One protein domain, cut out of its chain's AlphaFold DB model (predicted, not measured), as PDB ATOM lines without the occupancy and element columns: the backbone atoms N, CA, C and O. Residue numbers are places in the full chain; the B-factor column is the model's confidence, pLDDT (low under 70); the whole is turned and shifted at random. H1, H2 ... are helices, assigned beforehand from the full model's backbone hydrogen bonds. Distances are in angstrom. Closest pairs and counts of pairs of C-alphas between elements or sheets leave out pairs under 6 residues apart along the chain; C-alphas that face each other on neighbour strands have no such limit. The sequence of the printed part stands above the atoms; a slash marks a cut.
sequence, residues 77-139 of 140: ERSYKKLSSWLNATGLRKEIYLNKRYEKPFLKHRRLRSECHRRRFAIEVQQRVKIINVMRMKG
ATOM      1  N   GLU A  77     307.623 245.134 161.121       84.88
ATOM      2  CA  GLU A  77     308.155 245.589 159.833       84.88
ATOM      3  C   GLU A  77     307.097 245.488 158.728       84.88
ATOM      4  O   GLU A  77     306.847 246.444 157.979       84.88
ATOM      5  N   ARG A  78     306.404 244.344 158.657       82.75
ATOM      6  CA  ARG A  78     305.268 244.154 157.742       82.75
ATOM      7  C   ARG A  78     304.174 245.178 157.999       82.75
ATOM      8  O   ARG A  78     303.564 245.680 157.049       82.75
ATOM      9  N   SER A  79     303.958 245.516 159.266       82.50
ATOM     10  CA  SER A  79     302.943 246.481 159.663       82.50
ATOM     11  C   SER A  79     303.237 247.881 159.123       82.50
ATOM     12  O   SER A  79     302.370 248.501 158.500       82.50
ATOM     13  N   TYR A  80     304.485 248.341 159.236       87.19
ATOM     14  CA  TYR A  80     304.914 249.618 158.661       87.19
ATOM     15  C   TYR A  80     304.884 249.635 157.129       87.19
ATOM     16  O   TYR A  80     304.459 250.633 156.538       87.19
ATOM     17  N   LYS A  81     305.268 248.539 156.458       89.50
ATOM     18  CA  LYS A  81     305.160 248.425 154.989       89.50
ATOM     19  C   LYS A  81     303.708 248.551 154.528       89.50
ATOM     20  O   LYS A  81     303.414 249.306 153.598       89.50
ATOM     21  N   LYS A  82     302.790 247.867 155.215       87.19
ATOM     22  CA  LYS A  82     301.349 247.918 154.939       87.19
ATOM     23  C   LYS A  82     300.785 249.322 155.152       87.19
ATOM     24  O   LYS A  82     300.095 249.835 154.271       87.19
ATOM     25  N   LEU A  83     301.154 249.981 156.254       85.88
ATOM     26  CA  LEU A  83     300.789 251.375 156.515       85.88
ATOM     27  C   LEU A  83     301.302 252.313 155.412       85.88
ATOM     28  O   LEU A  83     300.536 253.112 154.877       85.88
ATOM     29  N   SER A  84     302.573 252.192 155.019       90.31
ATOM     30  CA  SER A  84     303.173 253.003 153.950       90.31
ATOM     31  C   SER A  84     302.436 252.830 152.618       90.31
ATOM     32  O   SER A  84     302.081 253.817 151.971       90.31
ATOM     33  N   SER A  85     302.121 251.586 152.238       91.50
ATOM     34  CA  SER A  85     301.338 251.298 151.032       91.50
ATOM     35  C   SER A  85     299.960 251.953 151.077       91.50
ATOM     36  O   SER A  85     299.523 252.507 150.070       91.50
ATOM     37  N   TRP A  86     299.273 251.912 152.221       89.00
ATOM     38  CA  TRP A  86     297.965 252.548 152.377       89.00
ATOM     39  C   TRP A  86     298.041 254.069 152.273       89.00
ATOM     40  O   TRP A  86     297.259 254.655 151.528       89.00
ATOM     41  N   LEU A  87     299.012 254.701 152.938       88.12
ATOM     42  CA  LEU A  87     299.228 256.151 152.865       88.12
ATOM     43  C   LEU A  87     299.554 256.633 151.444       88.12
ATOM     44  O   LEU A  87     299.195 257.748 151.063       88.12
ATOM     45  N   ASN A  88     300.241 255.802 150.659       90.25
ATOM     46  CA  ASN A  88     300.555 256.101 149.265       90.25
ATOM     47  C   ASN A  88     299.348 255.877 148.346       90.25
ATOM     48  O   ASN A  88     299.101 256.705 147.472       90.25
ATOM     49  N   ALA A  89     298.578 254.805 148.560       90.12
ATOM     50  CA  ALA A  89     297.390 254.488 147.766       90.12
ATOM     51  C   ALA A  89     296.301 255.563 147.891       90.12
ATOM     52  O   ALA A  89     295.678 255.925 146.895       90.12
ATOM     53  N   THR A  90     296.107 256.117 149.090       89.69
ATOM     54  CA  THR A  90     295.179 257.238 149.307       89.69
ATOM     55  C   THR A  90     295.729 258.572 148.804       89.69
ATOM     56  O   THR A  90     294.977 259.527 148.645       89.69
ATOM     57  N   GLY A  91     297.037 258.668 148.544       90.75
ATOM     58  CA  GLY A  91     297.692 259.916 148.156       90.75
ATOM     59  C   GLY A  91     297.846 260.923 149.301       90.75
ATOM     60  O   GLY A  91     298.174 262.081 149.037       90.75
ATOM     61  N   LEU A  92     297.674 260.499 150.560       89.81
ATOM     62  CA  LEU A  92     297.636 261.391 151.727       89.81
ATOM     63  C   LEU A  92     298.913 262.228 151.870       89.81
ATOM     64  O   LEU A  92     298.863 263.421 152.156       89.81
ATOM     65  N   ARG A  93     300.083 261.635 151.605       92.00
ATOM     66  CA  ARG A  93     301.369 262.358 151.662       92.00
ATOM     67  C   ARG A  93     301.429 263.520 150.670       92.00
ATOM     68  O   ARG A  93     301.949 264.586 150.990       92.00
ATOM     69  N   LYS A  94     300.887 263.315 149.467       93.06
ATOM     70  CA  LYS A  94     300.817 264.345 148.427       93.06
ATOM     71  C   LYS A  94     299.843 265.449 148.828       93.06
ATOM     72  O   LYS A  94     300.153 266.619 148.632       93.06
ATOM     73  N   GLU A  95     298.694 265.082 149.381       92.19
ATOM     74  CA  GLU A  95     297.699 266.036 149.866       92.19
ATOM     75  C   GLU A  95     298.262 266.918 150.985       92.19
ATOM     76  O   GLU A  95     298.210 268.140 150.875       92.19
ATOM     77  N   ILE A  96     298.904 266.317 151.994       94.75
ATOM     78  CA  ILE A  96     299.581 267.051 153.072       94.75
ATOM     79  C   ILE A  96     300.612 268.022 152.491       94.75
ATOM     80  O   ILE A  96     300.662 269.177 152.904       94.75
ATOM     81  N   TYR A  97     301.421 267.581 151.523       94.06
ATOM     82  CA  TYR A  97     302.417 268.438 150.881       94.06
ATOM     83  C   TYR A  97     301.787 269.633 150.150       94.06
ATOM     84  O   TYR A  97     302.260 270.757 150.311       94.06
ATOM     85  N   LEU A  98     300.719 269.407 149.381       94.00
ATOM     86  CA  LEU A  98     300.012 270.465 148.655       94.00
ATOM     87  C   LEU A  98     299.301 271.439 149.599       94.00
ATOM     88  O   LEU A  98     299.286 272.632 149.325       94.00
ATOM     89  N   ASN A  99     298.778 270.953 150.725       94.19
ATOM     90  CA  ASN A  99     298.086 271.776 151.717       94.19
ATOM     91  C   ASN A  99     299.029 272.633 152.575       94.19
ATOM     92  O   ASN A  99     298.554 273.519 153.280       94.19
ATOM     93  N   LYS A 100     300.357 272.435 152.508       95.69
ATOM     94  CA  LYS A 100     301.326 273.279 153.239       95.69
ATOM     95  C   LYS A 100     301.220 274.764 152.880       95.69
ATOM     96  O   LYS A 100     301.616 275.606 153.679       95.69
ATOM     97  N   ARG A 101     300.769 275.090 151.665       96.56
ATOM     98  CA  ARG A 101     300.612 276.464 151.171       96.56
ATOM     99  C   ARG A 101     299.363 276.563 150.310       96.56
ATOM    100  O   ARG A 101     298.984 275.609 149.642       96.56
ATOM    101  N   TYR A 102     298.756 277.742 150.282       96.81
ATOM    102  CA  TYR A 102     297.607 277.991 149.423       96.81
ATOM    103  C   TYR A 102     297.989 277.946 147.932       96.81
ATOM    104  O   TYR A 102     298.887 278.659 147.482       96.81
ATOM    105  N   GLU A 103     297.268 277.135 147.158       96.81
ATOM    106  CA  GLU A 103     297.337 277.088 145.695       96.81
ATOM    107  C   GLU A 103     296.150 277.871 145.111       96.81
ATOM    108  O   GLU A 103     294.991 277.542 145.381       96.81
ATOM    109  N   LYS A 104     296.414 278.893 144.280       98.00
ATOM    110  CA  LYS A 104     295.341 279.640 143.595       98.00
ATOM    111  C   LYS A 104     294.485 278.683 142.735       98.00
ATOM    112  O   LYS A 104     295.053 277.801 142.084       98.00
ATOM    113  N   PRO A 105     293.154 278.871 142.616       97.94
ATOM    114  CA  PRO A 105     292.268 277.906 141.953       97.94
ATOM    115  C   PRO A 105     292.641 277.614 140.494       97.94
ATOM    116  O   PRO A 105     292.637 276.460 140.069       97.94
ATOM    117  N   PHE A 106     293.048 278.633 139.729       97.69
ATOM    118  CA  PHE A 106     293.464 278.444 138.335       97.69
ATOM    119  C   PHE A 106     294.759 277.621 138.207       97.69
ATOM    120  O   PHE A 106     294.891 276.818 137.280       97.69
ATOM    121  N   LEU A 107     295.696 277.769 139.152       97.88
ATOM    122  CA  LEU A 107     296.919 276.961 139.203       97.88
ATOM    123  C   LEU A 107     296.579 275.507 139.530       97.88
ATOM    124  O   LEU A 107     297.040 274.607 138.826       97.88
ATOM    125  N   LYS A 108     295.674 275.290 140.494       97.44
ATOM    126  CA  LYS A 108     295.150 273.963 140.836       97.44
ATOM    127  C   LYS A 108     294.507 273.284 139.628       97.44
ATOM    128  O   LYS A 108     294.815 272.127 139.344       97.44
ATOM    129  N   HIS A 109     293.667 273.992 138.871       98.25
ATOM    130  CA  HIS A 109     293.046 273.453 137.654       98.25
ATOM    131  C   HIS A 109     294.088 273.079 136.594       98.25
ATOM    132  O   HIS A 109     294.040 271.977 136.041       98.25
ATOM    133  N   ARG A 110     295.076 273.951 136.345       98.31
ATOM    134  CA  ARG A 110     296.177 273.673 135.410       98.31
ATOM    135  C   ARG A 110     296.980 272.442 135.837       98.31
ATOM    136  O   ARG A 110     297.260 271.578 135.004       98.31
ATOM    137  N   ARG A 111     297.309 272.332 137.127       97.12
ATOM    138  CA  ARG A 111     298.017 271.180 137.693       97.12
ATOM    139  C   ARG A 111     297.211 269.895 137.527       97.12
ATOM    140  O   ARG A 111     297.742 268.929 136.990       97.12
ATOM    141  N   LEU A 112     295.938 269.882 137.926       97.31
ATOM    142  CA  LEU A 112     295.067 268.706 137.808       97.31
ATOM    143  C   LEU A 112     294.909 268.251 136.353       97.31
ATOM    144  O   LEU A 112     294.985 267.054 136.079       97.31
ATOM    145  N   ARG A 113     294.766 269.187 135.405       98.31
ATOM    146  CA  ARG A 113     294.699 268.871 133.969       98.31
ATOM    147  C   ARG A 113     295.995 268.230 133.470       98.31
ATOM    148  O   ARG A 113     295.944 267.206 132.794       98.31
ATOM    149  N   SER A 114     297.148 268.791 133.842       98.25
ATOM    150  CA  SER A 114     298.464 268.236 133.502       98.25
ATOM    151  C   SER A 114     298.683 266.850 134.120       98.25
ATOM    152  O   SER A 114     299.137 265.928 133.444       98.25
ATOM    153  N   GLU A 115     298.309 266.660 135.387       96.94
ATOM    154  CA  GLU A 115     298.382 265.362 136.059       96.94
ATOM    155  C   GLU A 115     297.479 264.316 135.399       96.94
ATOM    156  O   GLU A 115     297.921 263.191 135.173       96.94
ATOM    157  N   CYS A 116     296.242 264.686 135.060       98.25
ATOM    158  CA  CYS A 116     295.309 263.814 134.356       98.25
ATOM    159  C   CYS A 116     295.870 263.387 132.993       98.25
ATOM    160  O   CYS A 116     295.874 262.198 132.679       98.25
ATOM    161  N   HIS A 117     296.419 264.332 132.225       98.38
ATOM    162  CA  HIS A 117     297.052 264.038 130.941       98.38
ATOM    163  C   HIS A 117     298.229 263.067 131.089       98.38
ATOM    164  O   HIS A 117     298.252 262.042 130.416       98.38
ATOM    165  N   ARG A 118     299.154 263.318 132.028       98.19
ATOM    166  CA  ARG A 118     300.293 262.415 132.280       98.19
ATOM    167  C   ARG A 118     299.854 261.004 132.667       98.19
ATOM    168  O   ARG A 118     300.470 260.040 132.228       98.19
ATOM    169  N   ARG A 119     298.787 260.868 133.463       97.06
ATOM    170  CA  ARG A 119     298.222 259.556 133.820       97.06
ATOM    171  C   ARG A 119     297.668 258.826 132.600       97.06
ATOM    172  O   ARG A 119     297.989 257.659 132.414       97.06
ATOM    173  N   ARG A 120     296.869 259.508 131.775       98.19
ATOM    174  CA  ARG A 120     296.316 258.928 130.538       98.19
ATOM    175  C   ARG A 120     297.430 258.502 129.587       98.19
ATOM    176  O   ARG A 120     297.444 257.357 129.156       98.19
ATOM    177  N   PHE A 121     298.410 259.376 129.378       98.44
ATOM    178  CA  PHE A 121     299.578 259.091 128.552       98.44
ATOM    179  C   PHE A 121     300.347 257.859 129.046       98.44
ATOM    180  O   PHE A 121     300.664 256.974 128.258       98.44
ATOM    181  N   ALA A 122     300.594 257.746 130.354       98.25
ATOM    182  CA  ALA A 122     301.268 256.579 130.919       98.25
ATOM    183  C   ALA A 122     300.490 255.274 130.669       98.25
ATOM    184  O   ALA A 122     301.098 254.266 130.315       98.25
ATOM    185  N   ILE A 123     299.160 255.294 130.806       98.19
ATOM    186  CA  ILE A 123     298.300 254.132 130.533       98.19
ATOM    187  C   ILE A 123     298.364 253.748 129.050       98.19
ATOM    188  O   ILE A 123     298.540 252.577 128.727       98.19
ATOM    189  N   GLU A 124     298.261 254.721 128.146       98.38
ATOM    190  CA  GLU A 124     298.344 254.484 126.701       98.38
ATOM    191  C   GLU A 124     299.701 253.893 126.301       98.38
ATOM    192  O   GLU A 124     299.762 252.910 125.561       98.38
ATOM    193  N   VAL A 125     300.799 254.441 126.832       98.44
ATOM    194  CA  VAL A 125     302.151 253.908 126.615       98.44
ATOM    195  C   VAL A 125     302.252 252.474 127.133       98.44
ATOM    196  O   VAL A 125     302.728 251.600 126.410       98.44
ATOM    197  N   GLN A 126     301.756 252.194 128.342       98.06
ATOM    198  CA  GLN A 126     301.745 250.839 128.903       98.06
ATOM    199  C   GLN A 126     300.964 249.852 128.027       98.06
ATOM    200  O   GLN A 126     301.426 248.733 127.804       98.06
ATOM    201  N   GLN A 127     299.809 250.255 127.494       98.19
ATOM    202  CA  GLN A 127     299.014 249.421 126.590       98.19
ATOM    203  C   GLN A 127     299.757 249.129 125.283       98.19
ATOM    204  O   GLN A 127     299.810 247.975 124.860       98.19
ATOM    205  N   ARG A 128     300.388 250.139 124.674       98.12
ATOM    206  CA  ARG A 128     301.187 249.960 123.451       98.12
ATOM    207  C   ARG A 128     302.373 249.027 123.681       98.12
ATOM    208  O   ARG A 128     302.574 248.098 122.905       98.12
ATOM    209  N   VAL A 129     303.111 249.214 124.776       98.31
ATOM    210  CA  VAL A 129     304.228 248.331 125.156       98.31
ATOM    211  C   VAL A 129     303.740 246.901 125.382       98.31
ATOM    212  O   VAL A 129     304.375 245.956 124.917       98.31
ATOM    213  N   LYS A 130     302.587 246.723 126.037       97.75
ATOM    214  CA  LYS A 130     301.978 245.401 126.228       97.75
ATOM    215  C   LYS A 130     301.683 244.720 124.890       97.75
ATOM    216  O   LYS A 130     301.997 243.544 124.744       97.75
ATOM    217  N   ILE A 131     301.120 245.443 123.921       97.75
ATOM    218  CA  ILE A 131     300.840 244.913 122.577       97.75
ATOM    219  C   ILE A 131     302.137 244.484 121.888       97.75
ATOM    220  O   ILE A 131     302.219 243.354 121.416       97.75
ATOM    221  N   ILE A 132     303.162 245.341 121.892       97.62
ATOM    222  CA  ILE A 132     304.469 245.032 121.292       97.62
ATOM    223  C   ILE A 132     305.074 243.780 121.933       97.62
ATOM    224  O   ILE A 132     305.538 242.895 121.225       97.62
ATOM    225  N   ASN A 133     305.031 243.657 123.260       97.75
ATOM    226  CA  ASN A 133     305.545 242.469 123.944       97.75
ATOM    227  C   ASN A 133     304.786 241.197 123.541       97.75
ATOM    228  O   ASN A 133     305.412 240.162 123.330       97.75
ATOM    229  N   VAL A 134     303.461 241.269 123.381       97.69
ATOM    230  CA  VAL A 134     302.659 240.137 122.887       97.69
ATOM    231  C   VAL A 134     303.018 239.787 121.441       97.69
ATOM    232  O   VAL A 134     303.119 238.606 121.122       97.69
ATOM    233  N   MET A 135     303.230 240.779 120.572       97.38
ATOM    234  CA  MET A 135     303.662 240.556 119.187       97.38
ATOM    235  C   MET A 135     305.035 239.879 119.137       97.38
ATOM    236  O   MET A 135     305.168 238.826 118.519       97.38
ATOM    237  N   ARG A 136     305.997 240.394 119.915       96.38
ATOM    238  CA  ARG A 136     307.337 239.810 120.058       96.38
ATOM    239  C   ARG A 136     307.288 238.362 120.541       96.38
ATOM    240  O   ARG A 136     308.001 237.520 120.011       96.38
ATOM    241  N   MET A 137     306.438 238.050 121.523       95.44
ATOM    242  CA  MET A 137     306.254 236.673 122.007       95.44
ATOM    243  C   MET A 137     305.662 235.731 120.949       95.44
ATOM    244  O   MET A 137     305.902 234.530 121.007       95.44
ATOM    245  N   LYS A 138     304.887 236.263 119.999       95.69
ATOM    246  CA  LYS A 138     304.321 235.511 118.872       95.69
ATOM    247  C   LYS A 138     305.283 235.380 117.684       95.69
ATOM    248  O   LYS A 138     304.916 234.734 116.710       95.69
ATOM    249  N   GLY A 139     306.479 235.971 117.757       92.19
ATOM    250  CA  GLY A 139     307.460 235.951 116.669       92.19
ATOM    251  C   GLY A 139     307.129 236.887 115.502       92.19
ATOM    252  O   GLY A 139     307.613 236.649 114.400       92.19
TER     253      GLY A 139
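Overview. This is residues 77 to 139 of the 140 residues of an uncharacterized protein of Puccinia graminis f. sp. tritici (UniProt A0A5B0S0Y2). An open, flat V: the short helices H1 and H2, end to end with a corner between them, make one arm, and the long straight helix H3 makes the other, with residues 100 to 104 at the turn. The printed part has 63 residues with three named helices, H1, H2, H3 in order, and no named strand: all helix. It is extended, with a radius of gyration of the C-alphas of 17.9 A and spans of 54 by 40 by 10 A.

Along the chain. Find C-alpha 77 at (308.155, 245.589, 159.833); from there H1 runs 18.5 A to residue 89. Next look at residues 92 to 99 for H2, 10.4 A long. H3, residues 105 to 137, runs 47.9 A from (292.268, 277.906, 141.953) to (306.254, 236.673, 122.007).

Arrangement. H1 and H2 are close but not clearly touching; their closest C-alphas, Leu 87 and Arg 93, are 6.7 A apart. They run the same way at a steep tilt of 49 degrees. H3 is apart from H1 and from H2. In H1, H2 and H3 every O i to N i+4 pair is within hydrogen-bond range.

Size, cuts and confidence. The C-alphas farthest apart, Tyr 102 and Gly 139, are 54.2 A apart. Both links are tight, and the printed part has no cut. No printed residue is under 70 in pLDDT.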